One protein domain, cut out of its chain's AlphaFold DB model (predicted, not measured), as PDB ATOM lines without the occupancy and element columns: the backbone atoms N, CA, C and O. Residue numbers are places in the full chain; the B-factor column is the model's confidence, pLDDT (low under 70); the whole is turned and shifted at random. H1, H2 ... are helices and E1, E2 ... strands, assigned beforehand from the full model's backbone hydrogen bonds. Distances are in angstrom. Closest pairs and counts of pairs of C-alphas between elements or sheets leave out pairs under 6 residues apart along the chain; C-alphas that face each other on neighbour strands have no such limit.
ATOM      1  N   LEU A 272      77.548 -37.778 -76.904       90.25
ATOM      2  CA  LEU A 272      78.273 -36.774 -76.116       90.25
ATOM      3  C   LEU A 272      78.745 -35.593 -76.969       90.25
ATOM      4  O   LEU A 272      78.593 -34.451 -76.554       90.25
ATOM      5  N   ILE A 273      79.318 -35.843 -78.149       91.50
ATOM      6  CA  ILE A 273      80.022 -34.818 -78.944       91.50
ATOM      7  C   ILE A 273      79.379 -34.520 -80.303       91.50
ATOM      8  O   ILE A 273      79.920 -33.730 -81.073       91.50
ATOM      9  N   GLY A 274      78.227 -35.128 -80.597       90.00
ATOM     10  CA  GLY A 274      77.551 -34.982 -81.883       90.00
ATOM     11  C   GLY A 274      78.269 -35.692 -83.036       90.00
ATOM     12  O   GLY A 274      79.334 -36.286 -82.885       90.00
ATOM     13  N   ASN A 275      77.658 -35.619 -84.215       91.12
ATOM     14  CA  ASN A 275      78.123 -36.247 -85.454       91.12
ATOM     15  C   ASN A 275      78.411 -35.227 -86.573       91.12
ATOM     16  O   ASN A 275      78.587 -35.620 -87.724       91.12
ATOM     17  N   ARG A 276      78.451 -33.923 -86.255       88.75
ATOM     18  CA  ARG A 276      78.684 -32.874 -87.256       88.75
ATOM     19  C   ARG A 276      80.042 -33.074 -87.939       88.75
ATOM     20  O   ARG A 276      81.029 -33.459 -87.299       88.75
ATOM     21  N   THR A 277      80.068 -32.791 -89.235       90.06
ATOM     22  CA  THR A 277      81.297 -32.650 -90.011       90.06
ATOM     23  C   THR A 277      82.121 -31.467 -89.510       90.06
ATOM     24  O   THR A 277      81.611 -30.540 -88.868       90.06
ATOM     25  N   ASP A 278      83.409 -31.510 -89.820       92.75
ATOM     26  CA  ASP A 278      84.287 -30.358 -89.676       92.75
ATOM     27  C   ASP A 278      83.879 -29.276 -90.691       92.75
ATOM     28  O   ASP A 278      83.258 -29.578 -91.716       92.75
ATOM     29  N   VAL A 279      84.196 -28.018 -90.390       91.38
ATOM     30  CA  VAL A 279      83.927 -26.881 -91.282       91.38
ATOM     31  C   VAL A 279      85.225 -26.187 -91.659       91.38
ATOM     32  O   VAL A 279      86.238 -26.342 -90.973       91.38
ATOM     33  N   ASP A 280      85.201 -25.372 -92.708       89.94
ATOM     34  CA  ASP A 280      86.300 -24.441 -92.916       89.94
ATOM     35  C   ASP A 280      86.283 -23.370 -91.814       89.94
ATOM     36  O   ASP A 280      85.318 -22.623 -91.658       89.94
ATOM     37  N   ILE A 281      87.363 -23.301 -91.035       86.69
ATOM     38  CA  ILE A 281      87.552 -22.278 -89.996       86.69
ATOM     39  C   ILE A 281      87.903 -20.917 -90.638       86.69
ATOM     40  O   ILE A 281      87.966 -19.895 -89.951       86.69
ATOM     41  N   SER A 282      88.117 -20.880 -91.960       85.12
ATOM     42  CA  SER A 282      88.268 -19.648 -92.726       85.12
ATOM     43  C   SER A 282      86.970 -18.882 -92.974       85.12
ATOM     44  O   SER A 282      87.021 -17.653 -93.050       85.12
ATOM     45  N   ASP A 283      85.832 -19.580 -92.983       88.81
ATOM     46  CA  ASP A 283      84.498 -19.004 -93.122       88.81
ATOM     47  C   ASP A 283      83.947 -18.561 -91.753       88.81
ATOM     48  O   ASP A 283      83.539 -19.372 -90.919       88.81
ATOM     49  N   ASP A 284      83.898 -17.246 -91.526       84.00
ATOM     50  CA  ASP A 284      83.367 -16.657 -90.293       84.00
ATOM     51  C   ASP A 284      81.873 -16.970 -90.065       84.00
ATOM     52  O   ASP A 284      81.432 -17.038 -88.913       84.00
ATOM     53  N   ALA A 285      81.081 -17.198 -91.121       87.81
ATOM     54  CA  ALA A 285      79.681 -17.602 -90.994       87.81
ATOM     55  C   ALA A 285      79.573 -19.063 -90.537       87.81
ATOM     56  O   ALA A 285      78.810 -19.355 -89.607       87.81
ATOM     57  N   ALA A 286      80.387 -19.960 -91.104       87.62
ATOM     58  CA  ALA A 286      80.509 -21.332 -90.622       87.62
ATOM     59  C   ALA A 286      80.992 -21.368 -89.165       87.62
ATOM     60  O   ALA A 286      80.338 -22.000 -88.335       87.62
ATOM     61  N   VAL A 287      82.058 -20.629 -88.818       85.44
ATOM     62  CA  VAL A 287      82.587 -20.509 -87.442       85.44
ATOM     63  C   VAL A 287      81.522 -19.990 -86.471       85.44
ATOM     64  O   VAL A 287      81.371 -20.534 -85.374       85.44
ATOM     65  N   LYS A 288      80.730 -18.987 -86.870       88.19
ATOM     66  CA  LYS A 288      79.612 -18.464 -86.071       88.19
ATOM     67  C   LYS A 288      78.515 -19.513 -85.860       88.19
ATOM     68  O   LYS A 288      77.999 -19.612 -84.750       88.19
ATOM     69  N   ALA A 289      78.213 -20.344 -86.858       90.19
ATOM     70  CA  ALA A 289      77.293 -21.478 -86.722       90.19
ATOM     71  C   ALA A 289      77.840 -22.625 -85.839       90.19
ATOM     72  O   ALA A 289      77.088 -23.519 -85.438       90.19
ATOM     73  N   LEU A 290      79.135 -22.616 -85.487       90.56
ATOM     74  CA  LEU A 290      79.692 -23.527 -84.478       90.56
ATOM     75  C   LEU A 290      79.505 -23.025 -83.051       90.56
ATOM     76  O   LEU A 290      79.711 -23.818 -82.135       90.56
ATOM     77  N   GLN A 291      79.176 -21.750 -82.851       94.00
ATOM     78  CA  GLN A 291      78.991 -21.179 -81.525       94.00
ATOM     79  C   GLN A 291      77.593 -21.481 -80.982       94.00
ATOM     80  O   GLN A 291      76.613 -21.558 -81.721       94.00
ATOM     81  N   MET A 292      77.504 -21.638 -79.667       94.44
ATOM     82  CA  MET A 292      76.266 -21.877 -78.943       94.44
ATOM     83  C   MET A 292      76.166 -20.928 -77.754       94.44
ATOM     84  O   MET A 292      77.045 -20.899 -76.891       94.44
ATOM     85  N   ASP A 293      75.068 -20.181 -77.713       94.75
ATOM     86  CA  ASP A 293      74.612 -19.476 -76.521       94.75
ATOM     87  C   ASP A 293      73.972 -20.486 -75.560       94.75
ATOM     88  O   ASP A 293      73.097 -21.257 -75.959       94.75
ATOM     89  N   THR A 398      83.517 -17.487 -78.488       90.75
ATOM     90  CA  THR A 398      84.785 -18.200 -78.718       90.75
ATOM     91  C   THR A 398      85.241 -18.062 -80.172       90.75
ATOM     92  O   THR A 398      84.599 -18.574 -81.094       90.75
ATOM     93  N   ARG A 399      86.401 -17.438 -80.389       87.88
ATOM     94  CA  ARG A 399      87.037 -17.319 -81.707       87.88
ATOM     95  C   ARG A 399      88.044 -18.450 -81.903       87.88
ATOM     96  O   ARG A 399      89.104 -18.450 -81.289       87.88
ATOM     97  N   ALA A 400      87.737 -19.405 -82.782       87.69
ATOM     98  CA  ALA A 400      88.550 -20.617 -82.970       87.69
ATOM     99  C   ALA A 400      89.998 -20.359 -83.448       87.69
ATOM    100  O   ALA A 400      90.867 -21.206 -83.247       87.69
ATOM    101  N   ARG A 401      90.245 -19.192 -84.061       89.38
ATOM    102  CA  ARG A 401      91.553 -18.718 -84.546       89.38
ATOM    103  C   ARG A 401      92.365 -17.947 -83.500       89.38
ATOM    104  O   ARG A 401      93.568 -17.782 -83.676       89.38
ATOM    105  N   GLU A 402      91.737 -17.472 -82.424       88.12
ATOM    106  CA  GLU A 402      92.452 -16.800 -81.337       88.12
ATOM    107  C   GLU A 402      93.054 -17.822 -80.373       88.12
ATOM    108  O   GLU A 402      92.549 -18.936 -80.214       88.12
ATOM    109  N   ARG A 403      94.152 -17.437 -79.715       90.25
ATOM    110  CA  ARG A 403      94.797 -18.285 -78.712       90.25
ATOM    111  C   ARG A 403      93.852 -18.497 -77.535       90.25
ATOM    112  O   ARG A 403      93.302 -17.549 -76.982       90.25
ATOM    113  N   ALA A 404      93.744 -19.742 -77.101       91.25
ATOM    114  CA  ALA A 404      93.092 -20.115 -75.860       91.25
ATOM    115  C   ALA A 404      94.078 -20.891 -74.981       91.25
ATOM    116  O   ALA A 404      95.012 -21.521 -75.485       91.25
ATOM    117  N   TYR A 405      93.901 -20.813 -73.666       88.69
ATOM    118  CA  TYR A 405      94.742 -21.497 -72.686       88.69
ATOM    119  C   TYR A 405      94.061 -22.762 -72.150       88.69
ATOM    120  O   TYR A 405      92.838 -22.883 -72.174       88.69
ATOM    121  N   LEU A 406      94.873 -23.663 -71.595       88.50
ATOM    122  CA  LEU A 406      94.442 -24.742 -70.709       88.50
ATOM    123  C   LEU A 406      95.289 -24.655 -69.430       88.50
ATOM    124  O   LEU A 406      96.501 -24.846 -69.482       88.50
ATOM    125  N   ALA A 407      94.675 -24.321 -68.292       79.88
ATOM    126  CA  ALA A 407      95.382 -23.977 -67.051       79.88
ATOM    127  C   ALA A 407      96.179 -25.155 -66.460       79.88
ATOM    128  O   ALA A 407      97.251 -24.975 -65.881       79.88
ATOM    129  N   HIS A 408      95.635 -26.360 -66.604       77.88
ATOM    130  CA  HIS A 408      96.257 -27.654 -66.328       77.88
ATOM    131  C   HIS A 408      95.393 -28.751 -66.955       77.88
ATOM    132  O   HIS A 408      94.303 -28.484 -67.466       77.88
ATOM    133  N   TRP A 409      95.847 -30.002 -66.902       81.94
ATOM    134  CA  TRP A 409      95.065 -31.104 -67.457       81.94
ATOM    135  C   TRP A 409      93.783 -31.292 -66.625       81.94
ATOM    136  O   TRP A 409      93.832 -31.191 -65.392       81.94
ATOM    137  N   PRO A 410      92.626 -31.551 -67.259       82.44
ATOM    138  CA  PRO A 410      91.452 -32.049 -66.556       82.44
ATOM    139  C   PRO A 410      91.763 -33.406 -65.908       82.44
ATOM    140  O   PRO A 410      92.629 -34.142 -66.383       82.44
ATOM    141  N   ASN A 411      91.045 -33.774 -64.846       81.44
ATOM    142  CA  ASN A 411      91.219 -35.078 -64.200       81.44
ATOM    143  C   ASN A 411      90.558 -36.201 -65.023       81.44
ATOM    144  O   ASN A 411      89.501 -36.714 -64.662       81.44
ATOM    145  N   LEU A 412      91.154 -36.540 -66.169       82.38
ATOM    146  CA  LEU A 412      90.540 -37.351 -67.225       82.38
ATOM    147  C   LEU A 412      90.099 -38.765 -66.796       82.38
ATOM    148  O   LEU A 412      89.282 -39.355 -67.494       82.38
ATOM    149  N   THR A 413      90.568 -39.285 -65.659       77.06
ATOM    150  CA  THR A 413      90.118 -40.567 -65.078       77.06
ATOM    151  C   THR A 413      88.761 -40.480 -64.371       77.06
ATOM    152  O   THR A 413      88.100 -41.497 -64.185       77.06
ATOM    153  N   ARG A 414      88.320 -39.275 -63.981       79.81
ATOM    154  CA  ARG A 414      87.045 -39.020 -63.274       79.81
ATOM    155  C   ARG A 414      86.050 -38.185 -64.082       79.81
ATOM    156  O   ARG A 414      85.045 -37.714 -63.547       79.81
ATOM    157  N   LEU A 415      86.336 -37.985 -65.363       88.56
ATOM    158  CA  LEU A 415      85.517 -37.226 -66.300       88.56
ATOM    159  C   LEU A 415      84.969 -38.163 -67.375       88.56
ATOM    160  O   LEU A 415      85.604 -39.160 -67.717       88.56
ATOM    161  N   ALA A 416      83.795 -37.831 -67.919       88.19
ATOM    162  CA  ALA A 416      83.211 -38.585 -69.025       88.19
ATOM    163  C   ALA A 416      84.202 -38.644 -70.198       88.19
ATOM    164  O   ALA A 416      84.752 -37.615 -70.609       88.19
ATOM    165  N   GLU A 417      84.451 -39.853 -70.698       89.81
ATOM    166  CA  GLU A 417      85.417 -40.077 -71.766       89.81
ATOM    167  C   GLU A 417      84.940 -39.467 -73.084       89.81
ATOM    168  O   GLU A 417      83.765 -39.540 -73.440       89.81
ATOM    169  N   ILE A 418      85.881 -38.851 -73.797       92.12
ATOM    170  CA  ILE A 418      85.709 -38.306 -75.141       92.12
ATOM    171  C   ILE A 418      86.964 -38.650 -75.954       92.12
ATOM    172  O   ILE A 418      88.051 -38.764 -75.370       92.12
ATOM    173  N   PRO A 419      86.849 -38.808 -77.283       89.44
ATOM    174  CA  PRO A 419      87.975 -39.183 -78.123       89.44
ATOM    175  C   PRO A 419      89.081 -38.127 -78.061       89.44
ATOM    176  O   PRO A 419      88.831 -36.935 -77.886       89.44
ATOM    177  N   ASP A 420      90.324 -38.592 -78.181       88.06
ATOM    178  CA  ASP A 420      91.543 -37.776 -78.202       88.06
ATOM    179  C   ASP A 420      91.791 -36.870 -76.981       88.06
ATOM    180  O   ASP A 420      92.782 -36.139 -76.979       88.06
ATOM    181  N   ALA A 421      90.984 -36.948 -75.911       88.94
ATOM    182  CA  ALA A 421      91.066 -36.053 -74.749       88.94
ATOM    183  C   ALA A 421      92.492 -35.889 -74.196       88.94
ATOM    184  O   ALA A 421      92.913 -34.786 -73.856       88.94
ATOM    185  N   MET A 422      93.256 -36.986 -74.152       83.12
ATOM    186  CA  MET A 422      94.644 -36.995 -73.684       83.12
ATOM    187  C   MET A 422      95.607 -36.294 -74.650       83.12
ATOM    188  O   MET A 422      96.481 -35.525 -74.246       83.12
ATOM    189  N   ARG A 423      95.430 -36.525 -75.957       81.50
ATOM    190  CA  ARG A 423      96.223 -35.890 -77.018       81.50
ATOM    191  C   ARG A 423      95.974 -34.382 -77.032       81.50
ATOM    192  O   ARG A 423      96.938 -33.624 -77.100       81.50
ATOM    193  N   ILE A 424      94.714 -33.976 -76.881       90.38
ATOM    194  CA  ILE A 424      94.281 -32.579 -76.777       90.38
ATOM    195  C   ILE A 424      94.873 -31.922 -75.523       90.38
ATOM    196  O   ILE A 424      95.585 -30.926 -75.646       90.38
ATOM    197  N   ALA A 425      94.653 -32.506 -74.337       86.19
ATOM    198  CA  ALA A 425      95.165 -31.977 -73.069       86.19
ATOM    199  C   ALA A 425      96.689 -31.787 -73.093       86.19
ATOM    200  O   ALA A 425      97.181 -30.725 -72.709       86.19
ATOM    201  N   SER A 426      97.426 -32.784 -73.602       78.00
ATOM    202  CA  SER A 426      98.885 -32.711 -73.697       78.00
ATOM    203  C   SER A 426      99.353 -31.545 -74.564       78.00
ATOM    204  O   SER A 426     100.019 -30.650 -74.051       78.00
ATOM    205  N   LEU A 427      98.939 -31.482 -75.834       79.19
ATOM    206  CA  LEU A 427      99.366 -30.421 -76.748       79.19
ATOM    207  C   LEU A 427      99.035 -29.024 -76.197       79.19
ATOM    208  O   LEU A 427      99.892 -28.141 -76.192       79.19
ATOM    209  N   TRP A 428      97.818 -28.842 -75.685       84.75
ATOM    210  CA  TRP A 428      97.308 -27.528 -75.295       84.75
ATOM    211  C   TRP A 428      97.882 -27.007 -73.971       84.75
ATOM    212  O   TRP A 428      98.058 -25.804 -73.791       84.75
ATOM    213  N   SER A 429      98.234 -27.897 -73.042       77.12
ATOM    214  CA  SER A 429      98.779 -27.501 -71.735       77.12
ATOM    215  C   SER A 429     100.158 -26.830 -71.777       77.12
ATOM    216  O   SER A 429     100.565 -26.219 -70.792       77.12
ATOM    217  N   THR A 430     100.886 -26.960 -72.892       68.56
ATOM    218  CA  THR A 430     102.261 -26.449 -73.018       68.56
ATOM    219  C   THR A 430     102.291 -24.929 -73.182       68.56
ATOM    220  O   THR A 430     103.189 -24.262 -72.672       68.56
ATOM    221  N   SER A 431     101.323 -24.373 -73.917       71.06
ATOM    222  CA  SER A 431     101.279 -22.957 -74.296       71.06
ATOM    223  C   SER A 431      99.909 -22.582 -74.870       71.06
ATOM    224  O   SER A 431      99.322 -23.414 -75.566       71.06
ATOM    225  N   PRO A 432      99.429 -21.335 -74.708       86.44
ATOM    226  CA  PRO A 432      98.216 -20.880 -75.378       86.44
ATOM    227  C   PRO A 432      98.344 -20.912 -76.907       86.44
ATOM    228  O   PRO A 432      99.192 -20.234 -77.496       86.44
ATOM    229  N   ILE A 433      97.477 -21.681 -77.560       88.31
ATOM    230  CA  ILE A 433      97.446 -21.892 -79.015       88.31
ATOM    231  C   ILE A 433      96.016 -21.739 -79.550       88.31
ATOM    232  O   ILE A 433      95.067 -21.851 -78.767       88.31
ATOM    233  N   PRO A 434      95.832 -21.445 -80.852       91.88
ATOM    234  CA  PRO A 434      94.510 -21.419 -81.466       91.88
ATOM    235  C   PRO A 434      93.795 -22.765 -81.357       91.88
ATOM    236  O   PRO A 434      94.414 -23.814 -81.544       91.88
ATOM    237  N   ILE A 435      92.486 -22.732 -81.105       92.12
ATOM    238  CA  ILE A 435      91.644 -23.936 -81.005       92.12
ATOM    239  C   ILE A 435      91.711 -24.744 -82.309       92.12
ATOM    240  O   ILE A 435      91.855 -25.965 -82.280       92.12
ATOM    241  N   SER A 436      91.664 -24.055 -83.452       90.44
ATOM    242  CA  SER A 436      91.815 -24.642 -84.788       90.44
ATOM    243  C   SER A 436      93.101 -25.459 -84.928       90.44
ATOM    244  O   SER A 436      93.078 -26.610 -85.367       90.44
ATOM    245  N   HIS A 437      94.214 -24.896 -84.459       91.19
ATOM    246  CA  HIS A 437      95.537 -25.480 -84.619       91.19
ATOM    247  C   HIS A 437      95.719 -26.788 -83.834       91.19
ATOM    248  O   HIS A 437      96.490 -27.656 -84.238       91.19
ATOM    249  N   VAL A 438      94.971 -26.980 -82.742       90.38
ATOM    250  CA  VAL A 438      94.958 -28.251 -81.997       90.38
ATOM    251  C   VAL A 438      94.422 -29.395 -82.867       90.38
ATOM    252  O   VAL A 438      94.980 -30.493 -82.835       90.38
ATOM    253  N   ALA A 439      93.373 -29.148 -83.660       91.81
ATOM    254  CA  ALA A 439      92.786 -30.151 -84.551       91.81
ATOM    255  C   ALA A 439      93.743 -30.492 -85.706       91.81
ATOM    256  O   ALA A 439      94.013 -31.667 -85.961       91.81
ATOM    257  N   GLU A 440      94.323 -29.462 -86.333       89.75
ATOM    258  CA  GLU A 440      95.324 -29.574 -87.404       89.75
ATOM    259  C   GLU A 440      96.560 -30.371 -86.958       89.75
ATOM    260  O   GLU A 440      96.926 -31.372 -87.578       89.75
ATOM    261  N   ALA A 441      97.190 -29.960 -85.851       86.44
ATOM    262  CA  ALA A 441      98.439 -30.540 -85.360       86.44
ATOM    263  C   ALA A 441      98.277 -31.988 -84.873       86.44
ATOM    264  O   ALA A 441      99.207 -32.791 -84.981       86.44
ATOM    265  N   LEU A 442      97.102 -32.344 -84.342       86.19
ATOM    266  CA  LEU A 442      96.796 -33.711 -83.923       86.19
ATOM    267  C   LEU A 442      96.214 -34.579 -85.045       86.19
ATOM    268  O   LEU A 442      96.201 -35.801 -84.871       86.19
ATOM    269  N   LYS A 443      95.778 -33.975 -86.162       90.06
ATOM    270  CA  LYS A 443      95.044 -34.598 -87.277       90.06
ATOM    271  C   LYS A 443      93.789 -35.345 -86.808       90.06
ATOM    272  O   LYS A 443      93.620 -36.528 -87.094       90.06
ATOM    273  N   ILE A 444      92.946 -34.653 -86.042       92.25
ATOM    274  CA  ILE A 444      91.704 -35.189 -85.457       92.25
ATOM    275  C   ILE A 444      90.503 -34.305 -85.823       92.25
ATOM    276  O   ILE A 444      90.704 -33.112 -86.058       92.25
ATOM    277  N   PRO A 445      89.266 -34.842 -85.827       93.94
ATOM    278  CA  PRO A 445      88.070 -34.051 -86.093       93.94
ATOM    279  C   PRO A 445      87.941 -32.844 -85.161       93.94
ATOM    280  O   PRO A 445      88.062 -32.972 -83.937       93.94
ATOM    281  N   GLN A 446      87.616 -31.681 -85.721       94.56
ATOM    282  CA  GLN A 446      87.464 -30.422 -84.986       94.56
ATOM    283  C   GLN A 446      86.494 -30.551 -83.805       94.56
ATOM    284  O   GLN A 446      86.763 -30.047 -82.714       94.56
ATOM    285  N   ARG A 447      85.391 -31.298 -83.979       94.69
ATOM    286  CA  ARG A 447      84.406 -31.548 -82.910       94.69
ATOM    287  C   ARG A 447      84.998 -32.213 -81.654       94.69
ATOM    288  O   ARG A 447      84.464 -31.978 -80.573       94.69
ATOM    289  N   HIS A 448      86.091 -32.983 -81.753       95.06
ATOM    290  CA  HIS A 448      86.768 -33.570 -80.582       95.06
ATOM    291  C   HIS A 448      87.416 -32.456 -79.740       95.06
ATOM    292  O   HIS A 448      87.231 -32.387 -78.525       95.06
ATOM    293  N   VAL A 449      88.108 -31.527 -80.410       95.62
ATOM    294  CA  VAL A 449      88.741 -30.353 -79.791       95.62
ATOM    295  C   VAL A 449      87.698 -29.394 -79.226       95.62
ATOM    296  O   VAL A 449      87.845 -28.934 -78.096       95.62
ATOM    297  N   PHE A 450      86.625 -29.116 -79.969       95.69
ATOM    298  CA  PHE A 450      85.562 -28.213 -79.522       95.69
ATOM    299  C   PHE A 450      84.799 -28.775 -78.317       95.69
ATOM    300  O   PHE A 450      84.535 -28.034 -77.373       95.69
ATOM    301  N   ALA A 451      84.518 -30.084 -78.294       96.62
ATOM    302  CA  ALA A 451      83.926 -30.748 -77.135       96.62
ATOM    303  C   ALA A 451      84.844 -30.688 -75.903       96.62
ATOM    304  O   ALA A 451      84.383 -30.332 -74.819       96.62
ATOM    305  N   PHE A 452      86.144 -30.966 -76.070       97.19
ATOM    306  CA  PHE A 452      87.126 -30.827 -74.991       97.19
ATOM    307  C   PHE A 452      87.198 -29.383 -74.476       97.19
ATOM    308  O   PHE A 452      87.146 -29.168 -73.267       97.19
ATOM    309  N   TYR A 453      87.280 -28.392 -75.370       96.75
ATOM    310  CA  TYR A 453      87.333 -26.977 -74.998       96.75
ATOM    311  C   TYR A 453      86.064 -26.534 -74.270       96.75
ATOM    312  O   TYR A 453      86.162 -25.959 -73.193       96.75
ATOM    313  N   GLY A 454      84.877 -26.835 -74.808       96.50
ATOM    314  CA  GLY A 454      83.601 -26.472 -74.190       96.50
ATOM    315  C   GLY A 454      83.421 -27.089 -72.801       96.50
ATOM    316  O   GLY A 454      82.971 -26.405 -71.880       96.50
ATOM    317  N   ALA A 455      83.839 -28.346 -72.621       97.50
ATOM    318  CA  ALA A 455      83.803 -29.018 -71.326       97.50
ATOM    319  C   ALA A 455      84.848 -28.463 -70.342       97.50
ATOM    320  O   ALA A 455      84.499 -28.157 -69.206       97.50
ATOM    321  N   ALA A 456      86.095 -28.246 -70.776       96.06
ATOM    322  CA  ALA A 456      87.147 -27.638 -69.958       96.06
ATOM    323  C   ALA A 456      86.821 -26.183 -69.564       96.06
ATOM    324  O   ALA A 456      87.079 -25.784 -68.432       96.06
ATOM    325  N   HIS A 457      86.208 -25.410 -70.461       95.38
ATOM    326  CA  HIS A 457      85.716 -24.056 -70.206       95.38
ATOM    327  C   HIS A 457      84.566 -24.050 -69.188       95.38
ATOM    328  O   HIS A 457      84.546 -23.221 -68.281       95.38
ATOM    329  N   ALA A 458      83.640 -25.013 -69.265       95.06
ATOM    330  CA  ALA A 458      82.546 -25.134 -68.300       95.06
ATOM    331  C   ALA A 458      83.010 -25.430 -66.861       95.06
ATOM    332  O   ALA A 458      82.309 -25.051 -65.926       95.06
ATOM    333  N   ILE A 459      84.183 -26.054 -66.686       92.81
ATOM    334  CA  ILE A 459      84.844 -26.266 -65.383       92.81
ATOM    335  C   ILE A 459      85.991 -25.270 -65.109       92.81
ATOM    336  O   ILE A 459      86.853 -25.534 -64.276       92.81
ATOM    337  N   GLY A 460      86.038 -24.139 -65.825       90.75
ATOM    338  CA  GLY A 460      86.986 -23.041 -65.579       90.75
ATOM    339  C   GLY A 460      88.453 -23.314 -65.942       90.75
ATOM    340  O   GLY A 460      89.321 -22.503 -65.622       90.75
ATOM    341  N   LEU A 461      88.762 -24.431 -66.607       90.06
ATOM    342  CA  LEU A 461      90.138 -24.831 -66.929       90.06
ATOM    343  C   LEU A 461      90.649 -24.297 -68.267       90.06
ATOM    344  O   LEU A 461      91.863 -24.234 -68.460       90.06
ATOM    345  N   ALA A 462      89.755 -23.924 -69.180       92.69
ATOM    346  CA  ALA A 462      90.101 -23.356 -70.478       92.69
ATOM    347  C   ALA A 462      89.363 -22.038 -70.725       92.69
ATOM    348  O   ALA A 462      88.275 -21.821 -70.196       92.69
ATOM    349  N   GLY A 463      89.946 -21.173 -71.550       90.69
ATOM    350  CA  GLY A 463      89.363 -19.883 -71.912       90.69
ATOM    351  C   GLY A 463      90.207 -19.131 -72.942       90.69
ATOM    352  O   GLY A 463      91.297 -19.595 -73.295       90.69
ATOM    353  N   PRO A 464      89.733 -17.973 -73.436       89.31
ATOM    354  CA  PRO A 464      90.508 -17.126 -74.333       89.31
ATOM    355  C   PRO A 464      91.769 -16.614 -73.626       89.31
ATOM    356  O   PRO A 464      91.720 -16.147 -72.487       89.31
ATOM    357  N   ALA A 465      92.910 -16.673 -74.305       82.81
ATOM    358  CA  ALA A 465      94.167 -16.119 -73.816       82.81
ATOM    359  C   ALA A 465      94.240 -14.624 -74.154       82.81
ATOM    360  O   ALA A 465      95.033 -14.191 -74.985       82.81
ATOM    361  N   MET A 466      93.370 -13.836 -73.520       65.44
ATOM    362  CA  MET A 466      93.406 -12.378 -73.597       65.44
ATOM    363  C   MET A 466      94.221 -11.806 -72.437       65.44
ATOM    364  O   MET A 466      93.696 -11.537 -71.357       65.44
ATOM    365  N   ARG A 467      95.509 -11.561 -72.682       52.44
ATOM    366  CA  ARG A 467      96.263 -10.516 -71.983       52.44
ATOM    367  C   ARG A 467      96.567  -9.398 -72.967       52.44
ATOM    368  O   ARG A 467      97.088  -9.651 -74.044       52.44
ATOM    369  N   GLU A 468      96.317  -8.156 -72.562       38.53
ATOM    370  CA  GLU A 468      96.726  -6.962 -73.322       38.53
ATOM    371  C   GLU A 468      98.244  -6.944 -73.605       38.53
ATOM    372  O   GLU A 468      98.674  -6.452 -74.643       38.53
ATOM    373  N   ALA A 469      99.049  -7.574 -72.740       38.78
ATOM    374  CA  ALA A 469     100.489  -7.758 -72.932       38.78
ATOM    375  C   ALA A 469     100.863  -8.659 -74.131       38.78
ATOM    376  O   ALA A 469     101.933  -8.478 -74.708       38.78
ATOM    377  N   ASP A 470      99.993  -9.585 -74.550       40.78
ATOM    378  CA  ASP A 470     100.296 -10.540 -75.630       40.78
ATOM    379  C   ASP A 470     100.174  -9.904 -77.034       40.78
ATOM    380  O   ASP A 470     100.575 -10.514 -78.021       40.78
ATOM    381  N   LYS A 471      99.669  -8.661 -77.138       41.09
ATOM    382  CA  LYS A 471      99.724  -7.845 -78.371       41.09
ATOM    383  C   LYS A 471     101.070  -7.136 -78.572       41.09
ATOM    384  O   LYS A 471     101.343  -6.686 -79.678       41.09
TER     385      LYS A 471
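This is residues 272 to 293 and 398 to 471 of the 500 residues of an uncharacterized protein of Gammaproteobacteria bacterium (UniProt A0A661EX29). Three helices, H2, H3 and H4, pack on one another in a crossed cluster, with H4 nearest the middle, and a small sheet of two strands, E1 and E2, packs on H2 through E1 and on H4 through E2. H1 lies away from this cluster after a long opening stretch without a named element, and H5, four residues, is farthest from the middle, at the end of the printed part. The printed part has 96 residues with five named helices and two named strands, in the order H1 E1 H2 H3 H4 E2 H5; the sheet is antiparallel, in the order E1 - E2. The class is mostly helix, though just 47 residues, under half, are in named elements. The whole is compact, with a radius of gyration of the C-alphas of 12.8 A and spans of 38 by 36 by 27 A.

Begin at the sheet, where E1, residues 403 to 406, and E2, residues 462 to 464, are antiparallel neighbours at 159 degrees. Look at N 405 and O 463, 2.9 A apart, and N 463 and O 405, 3.4 A apart, both within hydrogen-bond range. Residues 403 to 404 of E1 also pair antiparallel with residues 433 to 434. From E2 go to H4, residues 446 to 458; the closest C-alphas are those of Ala 462 and Ala 456, 5.2 A apart. From E1 go to H2, residues 421 to 429; the closest C-alphas are those of Leu 406 and Ser 429, 5.2 A apart. H2 and H4 touch, H4 with residues 448 to 452 alone, closest at the C-alphas of Ala 421 and Phe 452, 6.5 A; they run the same way at a steep tilt of 69.7 degrees, only just short of about perpendicular. H3, residues 435 to 442, touches H4, closest at the C-alphas of Ala 439 and Gln 446, 5.3 A, at a steep tilt of 52 degrees, opposite ways. H3 also touches H2, closest at the C-alphas of Val 438 and Ile 424, 6.8 A, at a steep tilt of 65 degrees, opposite ways. H1, residues 284 to 289, and H5, residues 468 to 471, touch no helix. Every O i to N i+4 pair is within hydrogen-bond range in H1, H2 and H4, and 3 of 4 are in H3; H5 is too short for such a pair, and its 1 O i to N i+3 pair is within range.

Find C-alpha 284 at (83.367, -16.657, -90.293), where H1 begins. H4, the longest helix, runs 18.2 A from C-alpha 446 at (87.464, -30.422, -84.986); H2 spans 11.9 A, H3 11.4 A and E1 10.3 A. H5 ends at C-alpha 471, (99.724, -7.845, -78.371).

The C-alphas of Asn 275 and Ala 469 are the two farthest apart, 38.3 A. Residues 294 to 397 are not printed, and C-alphas 293 and 398 are 10.5 A apart across this cut. The link from E1 to H2 is long. The mean pLDDT of the printed part is 86.0; look for values under 70 at residue 430 and residues 466 to 471.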